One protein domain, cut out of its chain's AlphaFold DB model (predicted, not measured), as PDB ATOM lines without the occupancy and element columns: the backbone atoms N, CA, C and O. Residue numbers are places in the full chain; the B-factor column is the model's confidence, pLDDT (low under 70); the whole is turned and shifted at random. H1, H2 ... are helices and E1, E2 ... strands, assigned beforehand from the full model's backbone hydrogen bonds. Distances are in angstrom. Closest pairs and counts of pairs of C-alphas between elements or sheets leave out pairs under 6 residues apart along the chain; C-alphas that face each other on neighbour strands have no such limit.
ATOM      1  N   ARG A 208     132.929 133.378 162.936       80.56
ATOM      2  CA  ARG A 208     134.011 132.398 162.837       80.56
ATOM      3  C   ARG A 208     134.159 131.898 161.408       80.56
ATOM      4  O   ARG A 208     133.175 131.684 160.701       80.56
ATOM      5  N   ILE A 209     135.406 131.707 160.991       83.81
ATOM      6  CA  ILE A 209     135.734 131.035 159.732       83.81
ATOM      7  C   ILE A 209     135.443 129.543 159.896       83.81
ATOM      8  O   ILE A 209     135.781 128.954 160.926       83.81
ATOM      9  N   VAL A 210     134.821 128.944 158.886       87.44
ATOM     10  CA  VAL A 210     134.447 127.526 158.865       87.44
ATOM     11  C   VAL A 210     135.104 126.857 157.669       87.44
ATOM     12  O   VAL A 210     135.172 127.457 156.604       87.44
ATOM     13  N   GLU A 211     135.608 125.633 157.858       90.06
ATOM     14  CA  GLU A 211     136.216 124.833 156.780       90.06
ATOM     15  C   GLU A 211     137.332 125.605 156.045       90.06
ATOM     16  O   GLU A 211     137.376 125.689 154.820       90.06
ATOM     17  N   ARG A 212     138.248 126.199 156.830       90.44
ATOM     18  CA  ARG A 212     139.336 127.067 156.344       90.44
ATOM     19  C   ARG A 212     140.181 126.418 155.247       90.44
ATOM     20  O   ARG A 212     140.618 127.125 154.347       90.44
ATOM     21  N   GLU A 213     140.444 125.121 155.351       92.19
ATOM     22  CA  GLU A 213     141.259 124.394 154.373       92.19
ATOM     23  C   GLU A 213     140.612 124.380 152.985       92.19
ATOM     24  O   GLU A 213     141.309 124.535 151.990       92.19
ATOM     25  N   GLU A 214     139.283 124.273 152.916       94.50
ATOM     26  CA  GLU A 214     138.549 124.214 151.651       94.50
ATOM     27  C   GLU A 214     138.168 125.613 151.136       94.50
ATOM     28  O   GLU A 214     138.296 125.913 149.948       94.50
ATOM     29  N   PHE A 215     137.709 126.501 152.025       94.38
ATOM     30  CA  PHE A 215     137.103 127.780 151.628       94.38
ATOM     31  C   PHE A 215     137.887 129.022 152.053       94.38
ATOM     32  O   PHE A 215     137.467 130.143 151.753       94.38
ATOM     33  N   GLY A 216     139.017 128.872 152.745       89.56
ATOM     34  CA  GLY A 216     139.795 130.002 153.243       89.56
ATOM     35  C   GLY A 216     138.968 130.879 154.185       89.56
ATOM     36  O   GLY A 216     138.445 130.413 155.190       89.56
ATOM     37  N   ASP A 217     138.852 132.170 153.875       87.12
ATOM     38  CA  ASP A 217     138.045 133.136 154.628       87.12
ATOM     39  C   ASP A 217     136.662 133.406 153.996       87.12
ATOM     40  O   ASP A 217     135.951 134.320 154.433       87.12
ATOM     41  N   ARG A 218     136.281 132.637 152.965       93.75
ATOM     42  CA  ARG A 218     135.040 132.836 152.202       93.75
ATOM     43  C   ARG A 218     133.809 132.282 152.903       93.75
ATOM     44  O   ARG A 218     132.724 132.804 152.663       93.75
ATOM     45  N   PHE A 219     133.968 131.284 153.774       95.81
ATOM     46  CA  PHE A 219     132.869 130.715 154.548       95.81
ATOM     47  C   PHE A 219     132.929 131.158 156.004       95.81
ATOM     48  O   PHE A 219     133.873 130.837 156.736       95.81
ATOM     49  N   LYS A 220     131.913 131.904 156.438       91.69
ATOM     50  CA  LYS A 220     131.801 132.345 157.826       91.69
ATOM     51  C   LYS A 220     130.425 132.039 158.394       91.69
ATOM     52  O   LYS A 220     129.423 132.064 157.688       91.69
ATOM     53  N   ILE A 221     130.375 131.771 159.690       89.12
ATOM     54  CA  ILE A 221     129.128 131.537 160.419       89.12
ATOM     55  C   ILE A 221     129.131 132.439 161.645       89.12
ATOM     56  O   ILE A 221     130.158 132.556 162.315       89.12
ATOM     57  N   SER A 222     128.002 133.090 161.910       83.50
ATOM     58  CA  SER A 222     127.794 133.812 163.158       83.50
ATOM     59  C   SER A 222     127.761 132.831 164.327       83.50
ATOM     60  O   SER A 222     127.088 131.801 164.260       83.50
ATOM     61  N   ASP A 223     128.428 133.165 165.429       75.81
ATOM     62  CA  ASP A 223     128.383 132.361 166.658       75.81
ATOM     63  C   ASP A 223     126.959 132.213 167.237       75.81
ATOM     64  O   ASP A 223     126.718 131.337 168.064       75.81
ATOM     65  N   THR A 224     126.002 133.034 166.787       72.38
ATOM     66  CA  THR A 224     124.590 133.001 167.202       72.38
ATOM     67  C   THR A 224     123.634 132.669 166.047       72.38
ATOM     68  O   THR A 224     122.497 133.151 166.022       72.38
ATOM     69  N   ALA A 225     124.091 131.922 165.040       78.19
ATOM     70  CA  ALA A 225     123.219 131.390 163.990       78.19
ATOM     71  C   ALA A 225     122.174 130.409 164.566       78.19
ATOM     72  O   ALA A 225     122.450 129.732 165.558       78.19
ATOM     73  N   ASP A 226     120.985 130.325 163.952       79.06
ATOM     74  CA  ASP A 226     119.909 129.430 164.411       79.06
ATOM     75  C   ASP A 226     120.352 127.961 164.312       79.06
ATOM     76  O   ASP A 226     120.583 127.489 163.196       79.06
ATOM     77  N   PRO A 227     120.443 127.207 165.425       80.75
ATOM     78  CA  PRO A 227     120.846 125.806 165.385       80.75
ATOM     79  C   PRO A 227     119.907 124.926 164.551       80.75
ATOM     80  O   PRO A 227     120.360 123.928 163.998       80.75
ATOM     81  N   SER A 228     118.618 125.276 164.469       82.75
ATOM     82  CA  SER A 228     117.595 124.448 163.818       82.75
ATOM     83  C   SER A 228     117.740 124.402 162.296       82.75
ATOM     84  O   SER A 228     117.525 123.358 161.687       82.75
ATOM     85  N   ASP A 229     118.172 125.508 161.694       82.81
ATOM     86  CA  ASP A 229     118.352 125.659 160.248       82.81
ATOM     87  C   ASP A 229     119.830 125.629 159.819       82.81
ATOM     88  O   ASP A 229     120.155 125.683 158.627       82.81
ATOM     89  N   LEU A 230     120.752 125.532 160.782       87.81
ATOM     90  CA  LEU A 230     122.185 125.684 160.548       87.81
ATOM     91  C   LEU A 230     122.746 124.665 159.555       87.81
ATOM     92  O   LEU A 230     123.543 125.035 158.694       87.81
ATOM     93  N   GLU A 231     122.366 123.392 159.667       91.06
ATOM     94  CA  GLU A 231     122.921 122.346 158.799       91.06
ATOM     95  C   GLU A 231     122.437 122.467 157.351       91.06
ATOM     96  O   GLU A 231     123.245 122.340 156.427       91.06
ATOM     97  N   ASP A 232     121.170 122.826 157.136       91.81
ATOM     98  CA  ASP A 232     120.654 123.126 155.797       91.81
ATOM     99  C   ASP A 232     121.367 124.338 155.186       91.81
ATOM    100  O   ASP A 232     121.794 124.311 154.031       91.81
ATOM    101  N   ASN A 233     121.555 125.397 155.978       94.75
ATOM    102  CA  ASN A 233     122.248 126.605 155.541       94.75
ATOM    103  C   ASN A 233     123.728 126.345 155.236       94.75
ATOM    104  O   ASN A 233     124.258 126.863 154.252       94.75
ATOM    105  N   LYS A 234     124.396 125.489 156.018       96.00
ATOM    106  CA  LYS A 234     125.753 125.023 155.708       96.00
ATOM    107  C   LYS A 234     125.784 124.215 154.418       96.00
ATOM    108  O   LYS A 234     126.683 124.430 153.609       96.00
ATOM    109  N   ARG A 235     124.825 123.307 154.200       95.62
ATOM    110  CA  ARG A 235     124.744 122.505 152.969       95.62
ATOM    111  C   ARG A 235     124.697 123.402 151.733       95.62
ATOM    112  O   ARG A 235     125.535 123.240 150.846       95.62
ATOM    113  N   VAL A 236     123.778 124.368 151.692       96.94
ATOM    114  CA  VAL A 236     123.660 125.267 150.530       96.94
ATOM    115  C   VAL A 236     124.863 126.200 150.394       96.94
ATOM    116  O   VAL A 236     125.328 126.425 149.279       96.94
ATOM    117  N   ALA A 237     125.427 126.683 151.507       97.62
ATOM    118  CA  ALA A 237     126.631 127.511 151.487       97.62
ATOM    119  C   ALA A 237     127.815 126.770 150.855       97.62
ATOM    120  O   ALA A 237     128.467 127.316 149.966       97.62
ATOM    121  N   ARG A 238     128.055 125.510 151.245       97.94
ATOM    122  CA  ARG A 238     129.111 124.669 150.657       97.94
ATOM    123  C   ARG A 238     128.896 124.462 149.161       97.94
ATOM    124  O   ARG A 238     129.839 124.616 148.391       97.94
ATOM    125  N   ALA A 239     127.667 124.159 148.739       97.62
ATOM    126  CA  ALA A 239     127.353 123.962 147.323       97.62
ATOM    127  C   ALA A 239     127.654 125.216 146.484       97.62
ATOM    128  O   ALA A 239     128.265 125.124 145.417       97.62
ATOM    129  N   ILE A 240     127.285 126.393 146.992       98.25
ATOM    130  CA  ILE A 240     127.568 127.682 146.350       98.25
ATOM    131  C   ILE A 240     129.078 127.950 146.323       98.25
ATOM    132  O   ILE A 240     129.628 128.222 145.263       98.25
ATOM    133  N   LEU A 241     129.774 127.817 147.453       98.00
ATOM    134  CA  LEU A 241     131.209 128.113 147.563       98.00
ATOM    135  C   LEU A 241     132.101 127.206 146.707       98.00
ATOM    136  O   LEU A 241     133.162 127.654 146.264       98.00
ATOM    137  N   ARG A 242     131.688 125.950 146.499       97.00
ATOM    138  CA  ARG A 242     132.347 124.994 145.592       97.00
ATOM    139  C   ARG A 242     132.099 125.321 144.126       97.00
ATOM    140  O   ARG A 242     132.989 125.134 143.308       97.00
ATOM    141  N   SER A 243     130.899 125.802 143.802       97.62
ATOM    142  CA  SER A 243     130.511 126.114 142.419       97.62
ATOM    143  C   SER A 243     131.033 127.479 141.960       97.62
ATOM    144  O   SER A 243     131.216 127.690 140.766       97.62
ATOM    145  N   PHE A 244     131.303 128.393 142.899       96.88
ATOM    146  CA  PHE A 244     131.744 129.757 142.617       96.88
ATOM    147  C   PHE A 244     132.961 130.136 143.486       96.88
ATOM    148  O   PHE A 244     132.800 130.422 144.679       96.88
ATOM    149  N   PRO A 245     134.184 130.158 142.920       92.38
ATOM    150  CA  PRO A 245     135.414 130.376 143.687       92.38
ATOM    151  C   PRO A 245     135.530 131.792 144.271       92.38
ATOM    152  O   PRO A 245     136.110 131.959 145.343       92.38
ATOM    153  N   ASP A 246     134.917 132.788 143.631       91.50
ATOM    154  CA  ASP A 246     135.021 134.195 144.044       91.50
ATOM    155  C   ASP A 246     133.930 134.628 145.034       91.50
ATOM    156  O   ASP A 246     134.018 135.693 145.647       91.50
ATOM    157  N   ILE A 247     132.908 133.793 145.245       93.75
ATOM    158  CA  ILE A 247     131.798 134.120 146.141       93.75
ATOM    159  C   ILE A 247     132.199 133.896 147.599       93.75
ATOM    160  O   ILE A 247     132.879 132.929 147.955       93.75
ATOM    161  N   ARG A 248     131.713 134.793 148.461       95.00
ATOM    162  CA  ARG A 248     131.761 134.681 149.922       95.00
ATOM    163  C   ARG A 248     130.360 134.421 150.462       95.00
ATOM    164  O   ARG A 248     129.403 135.054 150.022       95.00
ATOM    165  N   VAL A 249     130.246 133.534 151.446       95.75
ATOM    166  CA  VAL A 249     128.975 133.200 152.102       95.75
ATOM    167  C   VAL A 249     129.111 133.356 153.611       95.75
ATOM    168  O   VAL A 249     130.057 132.853 154.226       95.75
ATOM    169  N   ARG A 250     128.143 134.046 154.217       92.19
ATOM    170  CA  ARG A 250     128.000 134.171 155.669       92.19
ATOM    171  C   ARG A 250     126.637 133.648 156.108       92.19
ATOM    172  O   ARG A 250     125.627 134.011 155.509       92.19
ATOM    173  N   ILE A 251     126.608 132.828 157.156       91.56
ATOM    174  CA  ILE A 251     125.363 132.436 157.835       91.56
ATOM    175  C   ILE A 251     125.128 133.391 159.004       91.56
ATOM    176  O   ILE A 251     125.955 133.465 159.915       91.56
ATOM    177  N   ARG A 252     124.014 134.115 158.948       86.25
ATOM    178  CA  ARG A 252     123.678 135.246 159.816       86.25
ATOM    179  C   ARG A 252     123.155 134.818 161.182       86.25
ATOM    180  O   ARG A 252     122.682 133.699 161.365       86.25
ATOM    181  N   SER A 253     123.228 135.737 162.143       77.69
ATOM    182  CA  SER A 253     122.610 135.570 163.463       77.69
ATOM    183  C   SER A 253     121.092 135.404 163.365       77.69
ATOM    184  O   SER A 253     120.442 136.042 162.535       77.69
ATOM    185  N   HIS A 254     120.518 134.610 164.264       69.75
ATOM    186  CA  HIS A 254     119.071 134.514 164.433       69.75
ATOM    187  C   HIS A 254     118.552 135.646 165.332       69.75
ATOM    188  O   HIS A 254     119.064 135.842 166.436       69.75
ATOM    189  N   ILE A 255     117.538 136.390 164.884       63.84
ATOM    190  CA  ILE A 255     116.918 137.482 165.651       63.84
ATOM    191  C   ILE A 255     115.468 137.078 165.958       63.84
ATOM    192  O   ILE A 255     114.628 137.050 165.065       63.84
ATOM    193  N   ARG A 256     115.163 136.753 167.225       52.56
ATOM    194  CA  ARG A 256     113.861 136.177 167.649       52.56
ATOM    195  C   ARG A 256     112.704 137.167 167.799       52.56
ATOM    196  O   ARG A 256     111.605 136.768 168.164       52.56
ATOM    197  N   GLU A 257     112.923 138.456 167.587       44.72
ATOM    198  CA  GLU A 257     112.132 139.459 168.307       44.72
ATOM    199  C   GLU A 257     110.780 139.861 167.685       44.72
ATOM    200  O   GLU A 257     110.115 140.733 168.232       44.72
ATOM    201  N   HIS A 258     110.326 139.233 166.591       40.97
ATOM    202  CA  HIS A 258     109.083 139.649 165.908       40.97
ATOM    203  C   HIS A 258     108.162 138.520 165.418       40.97
ATOM    204  O   HIS A 258     107.335 138.783 164.555       40.97
ATOM    205  N   GLU A 259     108.316 137.261 165.848       43.28
ATOM    206  CA  GLU A 259     107.665 136.080 165.210       43.28
ATOM    207  C   GLU A 259     107.992 135.901 163.703       43.28
ATOM    208  O   GLU A 259     107.699 134.866 163.104       43.28
ATOM    209  N   VAL A 260     108.654 136.877 163.073       52.31
ATOM    210  CA  VAL A 260     109.060 136.888 161.671       52.31
ATOM    211  C   VAL A 260     110.528 136.490 161.580       52.31
ATOM    212  O   VAL A 260     111.425 137.256 161.926       52.31
ATOM    213  N   LYS A 261     110.765 135.275 161.079       65.81
ATOM    214  CA  LYS A 261     112.095 134.725 160.799       65.81
ATOM    215  C   LYS A 261     112.909 135.664 159.891       65.81
ATOM    216  O   LYS A 261     112.462 135.987 158.783       65.81
ATOM    217  N   ASN A 262     114.102 136.069 160.332       72.75
ATOM    218  CA  ASN A 262     115.029 136.866 159.527       72.75
ATOM    219  C   ASN A 262     115.747 136.001 158.472       72.75
ATOM    220  O   ASN A 262     115.999 134.827 158.735       72.75
ATOM    221  N   PRO A 263     116.117 136.559 157.302       78.31
ATOM    222  CA  PRO A 263     116.917 135.834 156.319       78.31
ATOM    223  C   PRO A 263     118.277 135.421 156.874       78.31
ATOM    224  O   PRO A 263     119.000 136.245 157.449       78.31
ATOM    225  N   GLU A 264     118.631 134.159 156.663       84.62
ATOM    226  CA  GLU A 264     119.746 133.513 157.365       84.62
ATOM    227  C   GLU A 264     121.066 133.554 156.594       84.62
ATOM    228  O   GLU A 264     122.104 133.187 157.140       84.62
ATOM    229  N   LEU A 265     121.065 134.014 155.340       91.88
ATOM    230  CA  LEU A 265     122.251 134.015 154.491       91.88
ATOM    231  C   LEU A 265     122.632 135.433 154.054       91.88
ATOM    232  O   LEU A 265     121.791 136.294 153.797       91.88
ATOM    233  N   ASN A 266     123.935 135.657 153.933       92.38
ATOM    234  CA  ASN A 266     124.519 136.728 153.142       92.38
ATOM    235  C   ASN A 266     125.433 136.084 152.094       92.38
ATOM    236  O   ASN A 266     126.367 135.364 152.451       92.38
ATOM    237  N   ILE A 267     125.145 136.315 150.818       95.31
ATOM    238  CA  ILE A 267     125.903 135.761 149.695       95.31
ATOM    239  C   ILE A 267     126.430 136.940 148.891       95.31
ATOM    240  O   ILE A 267     125.653 137.652 148.258       95.31
ATOM    241  N   ASP A 268     127.744 137.148 148.946       90.69
ATOM    242  CA  ASP A 268     128.436 138.237 148.252       90.69
ATOM    243  C   ASP A 268     127.825 139.626 148.530       90.69
ATOM    244  O   ASP A 268     127.543 140.421 147.639       90.69
ATOM    245  N   GLY A 269     127.523 139.893 149.805       84.44
ATOM    246  CA  GLY A 269     126.913 141.147 150.250       84.44
ATOM    247  C   GLY A 269     125.389 141.189 150.129       84.44
ATOM    248  O   GLY A 269     124.765 142.035 150.769       84.44
ATOM    249  N   LEU A 270     124.762 140.260 149.402       89.50
ATOM    250  CA  LEU A 270     123.310 140.210 149.251       89.50
ATOM    251  C   LEU A 270     122.660 139.395 150.366       89.50
ATOM    252  O   LEU A 270     123.002 138.233 150.587       89.50
ATOM    253  N   ILE A 271     121.660 139.984 151.022       90.75
ATOM    254  CA  ILE A 271     120.797 139.250 151.950       90.75
ATOM    255  C   ILE A 271     120.002 138.208 151.168       90.75
ATOM    256  O   ILE A 271     119.323 138.536 150.189       90.75
ATOM    257  N   ALA A 272     120.094 136.961 151.615       94.25
ATOM    258  CA  ALA A 272     119.482 135.814 150.980       94.25
ATOM    259  C   ALA A 272     118.739 134.942 151.987       94.25
ATOM    260  O   ALA A 272     119.063 134.917 153.176       94.25
ATOM    261  N   ASP A 273     117.756 134.197 151.490       93.44
ATOM    262  CA  ASP A 273     117.059 133.192 152.285       93.44
ATOM    263  C   ASP A 273     117.055 131.835 151.587       93.44
ATOM    264  O   ASP A 273     116.927 131.756 150.359       93.44
ATOM    265  N   ASN A 274     117.186 130.779 152.389       95.00
ATOM    266  CA  ASN A 274     117.139 129.402 151.929       95.00
ATOM    267  C   ASN A 274     115.686 128.911 151.832       95.00
ATOM    268  O   ASN A 274     114.995 128.723 152.835       95.00
ATOM    269  N   LYS A 275     115.203 128.691 150.606       93.75
ATOM    270  CA  LYS A 275     113.856 128.191 150.323       93.75
ATOM    271  C   LYS A 275     113.905 126.712 149.949       93.75
ATOM    272  O   LYS A 275     114.094 126.339 148.792       93.75
ATOM    273  N   ARG A 276     113.616 125.883 150.950       92.25
ATOM    274  CA  ARG A 276     113.409 124.432 150.839       92.25
ATOM    275  C   ARG A 276     112.031 124.136 150.250       92.25
ATOM    276  O   ARG A 276     111.061 123.903 150.974       92.25
ATOM    277  N   ILE A 277     111.914 124.227 148.931       88.62
ATOM    278  CA  ILE A 277     110.651 123.968 148.228       88.62
ATOM    279  C   ILE A 277     110.334 122.465 148.222       88.62
ATOM    280  O   ILE A 277     111.243 121.645 148.176       88.62
ATOM    281  N   LYS A 278     109.047 122.100 148.283       86.50
ATOM    282  CA  LYS A 278     108.576 120.698 148.191       86.50
ATOM    283  C   LYS A 278     108.189 120.276 146.765       86.50
ATOM    284  O   LYS A 278     108.020 119.092 146.506       86.50
ATOM    285  N   GLY A 279     108.053 121.253 145.874       88.62
ATOM    286  CA  GLY A 279     107.651 121.121 144.476       88.62
ATOM    287  C   GLY A 279     107.964 122.417 143.732       88.62
ATOM    288  O   GLY A 279     108.152 123.468 144.361       88.62
ATOM    289  N   GLU A 280     108.058 122.360 142.406       90.06
ATOM    290  CA  GLU A 280     108.445 123.493 141.561       90.06
ATOM    291  C   GLU A 280     107.459 124.672 141.664       90.06
ATOM    292  O   GLU A 280     107.856 125.838 141.601       90.06
ATOM    293  N   GLU A 281     106.182 124.401 141.935       89.31
ATOM    294  CA  GLU A 281     105.166 125.414 142.223       89.31
ATOM    295  C   GLU A 281     105.493 126.269 143.456       89.31
ATOM    296  O   GLU A 281     105.107 127.443 143.531       89.31
ATOM    297  N   GLY A 282     106.291 125.722 144.377       91.50
ATOM    298  CA  GLY A 282     106.786 126.402 145.567       91.50
ATOM    299  C   GLY A 282     107.722 127.577 145.273       91.50
ATOM    300  O   GLY A 282     107.850 128.455 146.128       91.50
ATOM    301  N   ILE A 283     108.319 127.661 144.075       94.69
ATOM    302  CA  ILE A 283     109.235 128.751 143.684       94.69
ATOM    303  C   ILE A 283     108.563 130.120 143.838       94.69
ATOM    304  O   ILE A 283     109.160 131.055 144.372       94.69
ATOM    305  N   THR A 284     107.298 130.239 143.426       94.50
ATOM    306  CA  THR A 284     106.589 131.528 143.471       94.50
ATOM    307  C   THR A 284     106.394 131.997 144.914       94.50
ATOM    308  O   THR A 284     106.684 133.145 145.248       94.50
ATOM    309  N   SER A 285     105.957 131.095 145.793       94.75
ATOM    310  CA  SER A 285     105.811 131.395 147.221       94.75
ATOM    311  C   SER A 285     107.166 131.691 147.871       94.75
ATOM    312  O   SER A 285     107.285 132.638 148.648       94.75
ATOM    313  N   GLY A 286     108.207 130.938 147.497       94.50
ATOM    314  CA  GLY A 286     109.576 131.130 147.969       94.50
ATOM    315  C   GLY A 286     110.094 132.540 147.695       94.50
ATOM    316  O   GLY A 286     110.464 133.246 148.630       94.50
ATOM    317  N   PHE A 287     110.040 132.989 146.443       96.62
ATOM    318  CA  PHE A 287     110.464 134.340 146.072       96.62
ATOM    319  C   PHE A 287     109.625 135.425 146.763       96.62
ATOM    320  O   PHE A 287     110.189 136.371 147.301       96.62
ATOM    321  N   ASN A 288     108.295 135.283 146.821       95.06
ATOM    322  CA  ASN A 288     107.441 136.282 147.478       95.06
ATOM    323  C   ASN A 288     107.782 136.438 148.965       95.06
ATOM    324  O   ASN A 288     107.852 137.558 149.468       95.06
ATOM    325  N   LYS A 289     108.034 135.325 149.665       92.56
ATOM    326  CA  LYS A 289     108.482 135.356 151.062       92.56
ATOM    327  C   LYS A 289     109.852 136.019 151.191       92.56
ATOM    328  O   LYS A 289     110.007 136.868 152.056       92.56
ATOM    329  N   ALA A 290     110.805 135.672 150.326       92.44
ATOM    330  CA  ALA A 290     112.141 136.264 150.351       92.44
ATOM    331  C   ALA A 290     112.093 137.788 150.131       92.44
ATOM    332  O   ALA A 290     112.680 138.535 150.906       92.44
ATOM    333  N   ILE A 291     111.316 138.258 149.150       92.75
ATOM    334  CA  ILE A 291     111.107 139.692 148.893       92.75
ATOM    335  C   ILE A 291     110.478 140.372 150.114       92.75
ATOM    336  O   ILE A 291     110.958 141.417 150.545       92.75
ATOM    337  N   LYS A 292     109.446 139.766 150.720       89.25
ATOM    338  CA  LYS A 292     108.810 140.291 151.941       89.25
ATOM    339  C   LYS A 292     109.793 140.387 153.115       89.25
ATOM    340  O   LYS A 292     109.667 141.287 153.935       89.25
ATOM    341  N   GLN A 293     110.765 139.480 153.189       84.62
ATOM    342  CA  GLN A 293     111.826 139.486 154.200       84.62
ATOM    343  C   GLN A 293     113.002 140.422 153.842       84.62
ATOM    344  O   GLN A 293     113.993 140.455 154.568       84.62
ATOM    345  N   GLY A 294     112.914 141.171 152.736       87.94
ATOM    346  CA  GLY A 294     113.944 142.118 152.302       87.94
ATOM    347  C   GLY A 294     115.147 141.479 151.600       87.94
ATOM    348  O   GLY A 294     116.170 142.139 151.426       87.94
ATOM    349  N   CYS A 295     115.060 140.210 151.193       91.25
ATOM    350  CA  CYS A 295     116.148 139.547 150.483       91.25
ATOM    351  C   CYS A 295     116.370 140.158 149.097       91.25
ATOM    352  O   CYS A 295     115.420 140.432 148.365       91.25
ATOM    353  N   LYS A 296     117.642 140.279 148.712       94.94
ATOM    354  CA  LYS A 296     118.077 140.602 147.345       94.94
ATOM    355  C   LYS A 296     118.594 139.386 146.589       94.94
ATOM    356  O   LYS A 296     118.751 139.460 145.373       94.94
ATOM    357  N   ALA A 297     118.802 138.264 147.271       96.81
ATOM    358  CA  ALA A 297     119.051 136.979 146.643       96.81
ATOM    359  C   ALA A 297     118.130 135.884 147.203       96.81
ATOM    360  O   ALA A 297     117.619 135.985 148.315       96.81
ATOM    361  N   VAL A 298     117.895 134.830 146.427       97.12
ATOM    362  CA  VAL A 298     117.088 133.673 146.854       97.12
ATOM    363  C   VAL A 298     117.878 132.403 146.596       97.12
ATOM    364  O   VAL A 298     118.432 132.246 145.513       97.12
ATOM    365  N   VAL A 299     117.921 131.492 147.565       97.56
ATOM    366  CA  VAL A 299     118.452 130.142 147.355       97.56
ATOM    367  C   VAL A 299     117.277 129.179 147.240       97.56
ATOM    368  O   VAL A 299     116.440 129.113 148.136       97.56
ATOM    369  N   ILE A 300     117.196 128.448 146.134       96.06
ATOM    370  CA  ILE A 300     116.254 127.352 145.926       96.06
ATOM    371  C   ILE A 300     116.995 126.048 146.219       96.06
ATOM    372  O   ILE A 300     117.793 125.582 145.404       96.06
ATOM    373  N   ASP A 301     116.745 125.486 147.399       94.75
ATOM    374  CA  ASP A 301     117.376 124.254 147.874       94.75
ATOM    375  C   ASP A 301     116.548 123.047 147.437       94.75
ATOM    376  O   ASP A 301     115.526 122.713 148.047       94.75
ATOM    377  N   LEU A 302     116.973 122.423 146.334       93.31
ATOM    378  CA  LEU A 302     116.355 121.200 145.832       93.31
ATOM    379  C   LEU A 302     116.824 119.976 146.633       93.31
ATOM    380  O   LEU A 302     116.062 119.021 146.756       93.31
ATOM    381  N   ASP A 303     118.013 120.021 147.244       90.81
ATOM    382  CA  ASP A 303     118.568 118.923 148.053       90.81
ATOM    383  C   ASP A 303     117.777 118.667 149.341       90.81
ATOM    384  O   ASP A 303     117.841 117.573 149.899       90.81
ATOM    385  N   ALA A 304     117.009 119.653 149.805       88.50
ATOM    386  CA  ALA A 304     116.173 119.515 150.990       88.50
ATOM    387  C   ALA A 304     115.005 118.533 150.815       88.50
ATOM    388  O   ALA A 304     114.711 117.777 151.735       88.50
ATOM    389  N   ASN A 305     114.304 118.568 149.673       85.94
ATOM    390  CA  ASN A 305     113.060 117.799 149.500       85.94
ATOM    391  C   ASN A 305     112.870 117.168 148.110       85.94
ATOM    392  O   ASN A 305     111.956 116.361 147.944       85.94
ATOM    393  N   LEU A 306     113.660 117.533 147.095       79.31
ATOM    394  CA  LEU A 306     113.441 117.102 145.713       79.31
ATOM    395  C   LEU A 306     114.524 116.117 145.262       79.31
ATOM    396  O   LEU A 306     115.662 116.474 144.983       79.31
ATOM    397  N   GLY A 307     114.138 114.849 145.102       71.62
ATOM    398  CA  GLY A 307     115.051 113.799 144.632       71.62
ATOM    399  C   GLY A 307     115.399 113.871 143.136       71.62
ATOM    400  O   GLY A 307     116.385 113.273 142.701       71.62
ATOM    401  N   ARG A 308     114.618 114.604 142.326       85.31
ATOM    402  CA  ARG A 308     114.765 114.659 140.861       85.31
ATOM    403  C   ARG A 308     114.724 116.088 140.332       85.31
ATOM    404  O   ARG A 308     113.803 116.837 140.632       85.31
ATOM    405  N   LEU A 309     115.658 116.404 139.440       87.56
ATOM    406  CA  LEU A 309     115.702 117.675 138.726       87.56
ATOM    407  C   LEU A 309     114.706 117.697 137.550       87.56
ATOM    408  O   LEU A 309     114.924 117.041 136.527       87.56
ATOM    409  N   ARG A 310     113.613 118.466 137.663       91.38
ATOM    410  CA  ARG A 310     112.642 118.683 136.572       91.38
ATOM    411  C   ARG A 310     112.894 120.017 135.876       91.38
ATOM    412  O   ARG A 310     112.228 121.018 136.124       91.38
ATOM    413  N   ILE A 311     113.863 120.023 134.964       92.75
ATOM    414  CA  ILE A 311     114.345 121.242 134.290       92.75
ATOM    415  C   ILE A 311     113.212 122.063 133.652       92.75
ATOM    416  O   ILE A 311     113.195 123.284 133.779       92.75
ATOM    417  N   ASN A 312     112.268 121.414 132.962       93.12
ATOM    418  CA  ASN A 312     111.196 122.122 132.257       93.12
ATOM    419  C   ASN A 312     110.245 122.845 133.225       93.12
ATOM    420  O   ASN A 312     109.851 123.980 132.954       93.12
ATOM    421  N   ASP A 313     109.913 122.205 134.349       93.06
ATOM    422  CA  ASP A 313     109.028 122.774 135.364       93.06
ATOM    423  C   ASP A 313     109.747 123.886 136.132       93.06
ATOM    424  O   ASP A 313     109.244 125.008 136.196       93.06
ATOM    425  N   LEU A 314     110.975 123.635 136.598       92.81
ATOM    426  CA  LEU A 314     111.807 124.641 137.266       92.81
ATOM    427  C   LEU A 314     112.000 125.885 136.392       92.81
ATOM    428  O   LEU A 314     111.746 126.998 136.847       92.81
ATOM    429  N   SER A 315     112.366 125.706 135.119       96.00
ATOM    430  CA  SER A 315     112.531 126.804 134.159       96.00
ATOM    431  C   SER A 315     111.239 127.603 133.978       96.00
ATOM    432  O   SER A 315     111.266 128.831 134.016       96.00
ATOM    433  N   LYS A 316     110.089 126.927 133.859       96.06
ATOM    434  CA  LYS A 316     108.772 127.572 133.749       96.06
ATOM    435  C   LYS A 316     108.426 128.404 134.986       96.06
ATOM    436  O   LYS A 316     107.871 129.490 134.834       96.06
ATOM    437  N   TYR A 317     108.688 127.907 136.193       96.12
ATOM    438  CA  TYR A 317     108.357 128.636 137.421       96.12
ATOM    439  C   TYR A 317     109.351 129.757 137.734       96.12
ATOM    440  O   TYR A 317     108.926 130.823 138.175       96.12
ATOM    441  N   LEU A 318     110.639 129.569 137.447       96.12
ATOM    442  CA  LEU A 318     111.657 130.612 137.586       96.12
ATOM    443  C   LEU A 318     111.458 131.741 136.566       96.12
ATOM    444  O   LEU A 318     111.526 132.907 136.942       96.12
ATOM    445  N   SER A 319     111.112 131.435 135.308       96.75
ATOM    446  CA  SER A 319     110.892 132.473 134.287       96.75
ATOM    447  C   SER A 319     109.692 133.373 134.598       96.75
ATOM    448  O   SER A 319     109.650 134.529 134.187       96.75
ATOM    449  N   ARG A 320     108.713 132.891 135.379       96.81
ATOM    450  CA  ARG A 320     107.597 133.719 135.881       96.81
ATOM    451  C   ARG A 320     108.053 134.821 136.841       96.81
ATOM    452  O   ARG A 320     107.285 135.739 137.101       96.81
ATOM    453  N   ARG A 321     109.282 134.742 137.360       96.75
ATOM    454  CA  ARG A 321     109.891 135.743 138.248       96.75
ATOM    455  C   ARG A 321     110.683 136.812 137.491       96.75
ATOM    456  O   ARG A 321     111.379 137.601 138.117       96.75
ATOM    457  N   ALA A 322     110.583 136.868 136.157       96.31
ATOM    458  CA  ALA A 322     111.327 137.821 135.331       96.31
ATOM    459  C   ALA A 322     111.179 139.279 135.777       96.31
ATOM    460  O   ALA A 322     112.164 140.015 135.797       96.31
ATOM    461  N   THR A 323     109.976 139.678 136.188       96.88
ATOM    462  CA  THR A 323     109.715 141.030 136.689       96.88
ATOM    463  C   THR A 323     110.510 141.342 137.958       96.88
ATOM    464  O   THR A 323     111.010 142.451 138.093       96.88
ATOM    465  N   ASP A 324     110.708 140.373 138.859       97.38
ATOM    466  CA  ASP A 324     111.467 140.611 140.094       97.38
ATOM    467  C   ASP A 324     112.949 140.870 139.829       97.38
ATOM    468  O   ASP A 324     113.553 141.673 140.539       97.38
ATOM    469  N   PHE A 325     113.511 140.225 138.801       96.50
ATOM    470  CA  PHE A 325     114.866 140.506 138.324       96.50
ATOM    471  C   PHE A 325     114.938 141.867 137.630       96.50
ATOM    472  O   PHE A 325     115.779 142.694 137.971       96.50
ATOM    473  N   LYS A 326     114.009 142.134 136.703       96.19
ATOM    474  CA  LYS A 326     113.971 143.383 135.926       96.19
ATOM    475  C   LYS A 326     113.838 144.624 136.812       96.19
ATOM    476  O   LYS A 326     114.438 145.650 136.520       96.19
ATOM    477  N   GLU A 327     113.062 144.533 137.887       95.62
ATOM    478  CA  GLU A 327     112.850 145.631 138.836       95.62
ATOM    479  C   GLU A 327     113.885 145.662 139.977       95.62
ATOM    480  O   GLU A 327     113.766 146.472 140.895       95.62
ATOM    481  N   GLY A 328     114.883 144.768 139.981       92.62
ATOM    482  CA  GLY A 328     115.911 144.714 141.028       92.62
ATOM    483  C   GLY A 328     115.376 144.334 142.418       92.62
ATOM    484  O   GLY A 328     116.028 144.583 143.445       92.62
ATOM    485  N   ARG A 329     114.181 143.729 142.483       95.25
ATOM    486  CA  ARG A 329     113.624 143.167 143.723       95.25
ATOM    487  C   ARG A 329     114.488 142.000 144.179       95.25
ATOM    488  O   ARG A 329     114.892 141.981 145.337       95.25
ATOM    489  N   ILE A 330     114.831 141.114 143.245       97.31
ATOM    490  CA  ILE A 330     115.825 140.049 143.394       97.31
ATOM    491  C   ILE A 330     116.919 140.276 142.355       97.31
ATOM    492  O   ILE A 330     116.627 140.465 141.185       97.31
ATOM    493  N   GLN A 331     118.176 140.251 142.776       96.25
ATOM    494  CA  GLN A 331     119.331 140.401 141.891       96.25
ATOM    495  C   GLN A 331     119.886 139.043 141.459       96.25
ATOM    496  O   GLN A 331     120.271 138.872 140.310       96.25
ATOM    497  N   LYS A 332     119.909 138.066 142.376       97.44
ATOM    498  CA  LYS A 332     120.484 136.738 142.130       97.44
ATOM    499  C   LYS A 332     119.590 135.631 142.684       97.44
ATOM    500  O   LYS A 332     119.077 135.726 143.797       97.44
ATOM    501  N   CYS A 333     119.434 134.552 141.932       97.94
ATOM    502  CA  CYS A 333     118.830 133.311 142.400       97.94
ATOM    503  C   CYS A 333     119.851 132.181 142.275       97.94
ATOM    504  O   CYS A 333     120.401 131.967 141.198       97.94
ATOM    505  N   TYR A 334     120.092 131.457 143.363       98.00
ATOM    506  CA  TYR A 334     120.952 130.281 143.374       98.00
ATOM    507  C   TYR A 334     120.082 129.032 143.433       98.00
ATOM    508  O   TYR A 334     119.242 128.917 144.322       98.00
ATOM    509  N   VAL A 335     120.274 128.088 142.515       96.88
ATOM    510  CA  VAL A 335     119.592 126.785 142.564       96.88
ATOM    511  C   VAL A 335     120.612 125.740 142.974       96.88
ATOM    512  O   VAL A 335     121.619 125.583 142.287       96.88
ATOM    513  N   VAL A 336     120.359 125.052 144.087       96.50
ATOM    514  CA  VAL A 336     121.259 124.043 144.659       96.50
ATOM    515  C   VAL A 336     120.692 122.651 144.419       96.50
ATOM    516  O   VAL A 336     119.539 122.391 144.759       96.50
ATOM    517  N   TYR A 337     121.504 121.770 143.836       95.31
ATOM    518  CA  TYR A 337     121.178 120.364 143.607       95.31
ATOM    519  C   TYR A 337     122.440 119.496 143.607       95.31
ATOM    520  O   TYR A 337     123.433 119.810 142.948       95.31
ATOM    521  N   ARG A 338     122.380 118.381 144.330       93.00
ATOM    522  CA  ARG A 338     123.439 117.392 144.555       93.00
ATOM    523  C   ARG A 338     124.773 118.029 144.929       93.00
ATOM    524  O   ARG A 338     125.815 117.679 144.379       93.00
ATOM    525  N   GLY A 339     124.738 118.991 145.852       93.31
ATOM    526  CA  GLY A 339     125.939 119.681 146.330       93.31
ATOM    527  C   GLY A 339     126.606 120.616 145.312       93.31
ATOM    528  O   GLY A 339     127.702 121.103 145.582       93.31
ATOM    529  N   ARG A 340     125.959 120.889 144.172       95.31
ATOM    530  CA  ARG A 340     126.352 121.915 143.194       95.31
ATOM    531  C   ARG A 340     125.320 123.033 143.163       95.31
ATOM    532  O   ARG A 340     124.171 122.839 143.556       95.31
ATOM    533  N   ALA A 341     125.727 124.200 142.682       97.50
ATOM    534  CA  ALA A 341     124.872 125.364 142.550       97.50
ATOM    535  C   ALA A 341     125.030 126.009 141.172       97.50
ATOM    536  O   ALA A 341     126.129 126.077 140.632       97.50
ATOM    537  N   ILE A 342     123.931 126.537 140.641       97.75
ATOM    538  CA  ILE A 342     123.944 127.476 139.512       97.75
ATOM    539  C   ILE A 342     123.443 128.838 139.975       97.75
ATOM    540  O   ILE A 342     122.723 128.930 140.972       97.75
ATOM    541  N   MET A 343     123.788 129.880 139.227       97.31
ATOM    542  CA  MET A 343     123.350 131.249 139.473       97.31
ATOM    543  C   MET A 343     122.494 131.731 138.301       97.31
ATOM    544  O   MET A 343     122.826 131.508 137.140       97.31
ATOM    545  N   ILE A 344     121.376 132.374 138.620       97.00
ATOM    546  CA  ILE A 344     120.417 132.946 137.679       97.00
ATOM    547  C   ILE A 344     120.260 134.429 138.015       97.00
ATOM    548  O   ILE A 344     119.913 134.776 139.145       97.00
ATOM    549  N   GLU A 345     120.479 135.286 137.023       94.81
ATOM    550  CA  GLU A 345     120.436 136.753 137.167       94.81
ATOM    551  C   GLU A 345     119.316 137.397 136.335       94.81
ATOM    552  O   GLU A 345     119.063 138.596 136.427       94.81
ATOM    553  N   SER A 346     118.602 136.604 135.530       94.56
ATOM    554  CA  SER A 346     117.469 137.071 134.736       94.56
ATOM    555  C   SER A 346     116.356 136.028 134.673       94.56
ATOM    556  O   SER A 346     116.570 134.838 134.896       94.56
ATOM    557  N   GLY A 347     115.144 136.479 134.343       90.25
ATOM    558  CA  GLY A 347     114.000 135.597 134.115       90.25
ATOM    559  C   GLY A 347     113.924 134.992 132.715       90.25
ATOM    560  O   GLY A 347     112.855 134.493 132.356       90.25
ATOM    561  N   ASP A 348     114.989 135.069 131.908       94.94
ATOM    562  CA  ASP A 348     114.974 134.499 130.563       94.94
ATOM    563  C   ASP A 348     114.866 132.971 130.620       94.94
ATOM    564  O   ASP A 348     115.704 132.267 131.185       94.94
ATOM    565  N   LYS A 349     113.803 132.438 130.018       92.88
ATOM    566  CA  LYS A 349     113.473 131.017 130.129       92.88
ATOM    567  C   LYS A 349     114.531 130.126 129.472       92.88
ATOM    568  O   LYS A 349     114.783 129.031 129.983       92.88
ATOM    569  N   GLY A 350     115.115 130.573 128.357       92.25
ATOM    570  CA  GLY A 350     116.148 129.846 127.617       92.25
ATOM    571  C   GLY A 350     117.425 129.707 128.439       92.25
ATOM    572  O   GLY A 350     117.841 128.583 128.725       92.25
ATOM    573  N   GLY A 351     117.957 130.834 128.913       93.81
ATOM    574  CA  GLY A 351     119.143 130.893 129.765       93.81
ATOM    575  C   GLY A 351     118.965 130.136 131.080       93.81
ATOM    576  O   GLY A 351     119.834 129.357 131.464       93.81
ATOM    577  N   ILE A 352     117.798 130.247 131.731       95.94
ATOM    578  CA  ILE A 352     117.493 129.448 132.932       95.94
ATOM    579  C   ILE A 352     117.559 127.950 132.623       95.94
ATOM    580  O   ILE A 352     118.095 127.168 133.408       95.94
ATOM    581  N   ARG A 353     116.987 127.520 131.493       96.00
ATOM    582  CA  ARG A 353     116.961 126.104 131.111       96.00
ATOM    583  C   ARG A 353     118.365 125.570 130.846       96.00
ATOM    584  O   ARG A 353     118.653 124.437 131.223       96.00
ATOM    585  N   GLU A 354     119.207 126.362 130.195       95.50
ATOM    586  CA  GLU A 354     120.603 126.025 129.931       95.50
ATOM    587  C   GLU A 354     121.417 125.939 131.223       95.50
ATOM    588  O   GLU A 354     122.084 124.931 131.448       95.50
ATOM    589  N   ALA A 355     121.271 126.914 132.122       95.00
ATOM    590  CA  ALA A 355     121.910 126.880 133.433       95.00
ATOM    591  C   ALA A 355     121.493 125.625 134.221       95.00
ATOM    592  O   ALA A 355     122.341 124.889 134.712       95.00
ATOM    593  N   LEU A 356     120.194 125.300 134.265       95.00
ATOM    594  CA  LEU A 356     119.687 124.105 134.957       95.00
ATOM    595  C   LEU A 356     120.254 122.788 134.409       95.00
ATOM    596  O   LEU A 356     120.357 121.826 135.165       95.00
ATOM    597  N   ARG A 357     120.646 122.714 133.130       94.69
ATOM    598  CA  ARG A 357     121.293 121.509 132.574       94.69
ATOM    599  C   ARG A 357     122.672 121.253 133.170       94.69
ATOM    600  O   ARG A 357     123.075 120.101 133.227       94.69
ATOM    601  N   GLN A 358     123.355 122.281 133.668       93.25
ATOM    602  CA  GLN A 358     124.656 122.125 134.327       93.25
ATOM    603  C   GLN A 358     124.547 121.370 135.663       93.25
ATOM    604  O   GLN A 358     125.551 120.866 136.159       93.25
ATOM    605  N   LEU A 359     123.340 121.279 136.240       90.38
ATOM    606  CA  LEU A 359     123.057 120.517 137.459       90.38
ATOM    607  C   LEU A 359     122.712 119.040 137.210       90.38
ATOM    608  O   LEU A 359     122.640 118.290 138.188       90.38
TER     609      LEU A 359
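Overview. This is residues 208 to 359 of the 360 residues of an uncharacterized protein of Porphyromonas sp. oral taxon 275 (UniProt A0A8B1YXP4). A strongly twisted sheet of seven strands curls round one helix, H2, while H3 and H6 cover its other face and H4 sits between those two; this makes three layers, with helices on both faces of the sheet. H1 lies out beyond the edge strand E1, and a long loop, residues 252 to 264, reaches away from the body. The printed part has 152 residues with six named helices and seven named strands, in the order H1 E1 H2 E2 E3 E4 H3 E5 H4 H5 E6 E7 H6; the sheet runs E1 E2 E3 E4 E5 E6 E7, mixed, and the class is mixed, helices and strands. The whole is compact, with a radius of gyration of the C-alphas of 14.6 A and spans of 40 by 37 by 28 A.

Arrangement. Start at residues 208 to 209, which pair antiparallel with residues 220 to 221 of E1, residues 219 to 222. H1, residues 212 to 215, is not on the sheet. E1, H2, residues 230 to 243, and E2, residues 249 to 251, form a strand-helix-strand unit, two parallel neighbours with a helix between, its crossover left-handed; look for N 220 and O 249, 3.0 A apart. H2 comes closest to E7, residues 340 to 344, at the C-alphas of Ala 239 and Arg 340, 4.7 A. E2, E3, residues 265 to 267, and E4, residues 270 to 275, form a meander, each the antiparallel neighbour of the one before; N 250 and O 266 are 2.8 A apart, N 272 and O 265 2.8 A. E4, H3, residues 282 to 292, and E5, residues 297 to 301, form a second strand-helix-strand unit, its crossover right-handed, with N 299 and O 273 3.0 A apart. H3 lies over E4 and E5 at a height over the sheet of 8.7 A. E5, H4, residues 311 to 319, H5, residues 322 to 326, and E6, residues 332 to 337, form a third strand-helix-strand unit, its crossover right-handed; N 300 and O 334 are 2.8 A apart. H5 is only just not on the sheet, with 4 pairs of C-alphas within 10 A. H3 and H4 touch only at their ends, closest at C-alphas 283 and 317, 6.3 A. E6 and E7 are a hairpin, with N 342 and O 335 3.0 A apart. H6, residues 349 to 357, lies over E7 at a height over the sheet of 9.1 A. H4 and H6 touch, closest at C-alphas 319 and 349, 5.1 A, at a steep tilt of 43 degrees, opposite ways. In H2 to H6 every O i to N i+4 pair is within hydrogen-bond range; H1 is too short for one.

Along the chain. Find C-alpha 212 at (139.336, 127.067, 156.344), where H1 begins. H2 runs 20.0 A from C-alpha 230 at (122.185, 125.684, 160.548); E6 spans 16.5 A, H3 15.4 A and E4 15.3 A. H6 ends at C-alpha 357, (121.293, 121.509, 132.574).

Size, cuts and confidence. The C-alphas of Glu 257 and Gly 350, the two farthest apart, are 42.0 A apart. The printed part has no cut. The link from E2 to E3 is long, and within it residues 254 to 261 have pLDDT under 70; the mean of the printed part is 90.0.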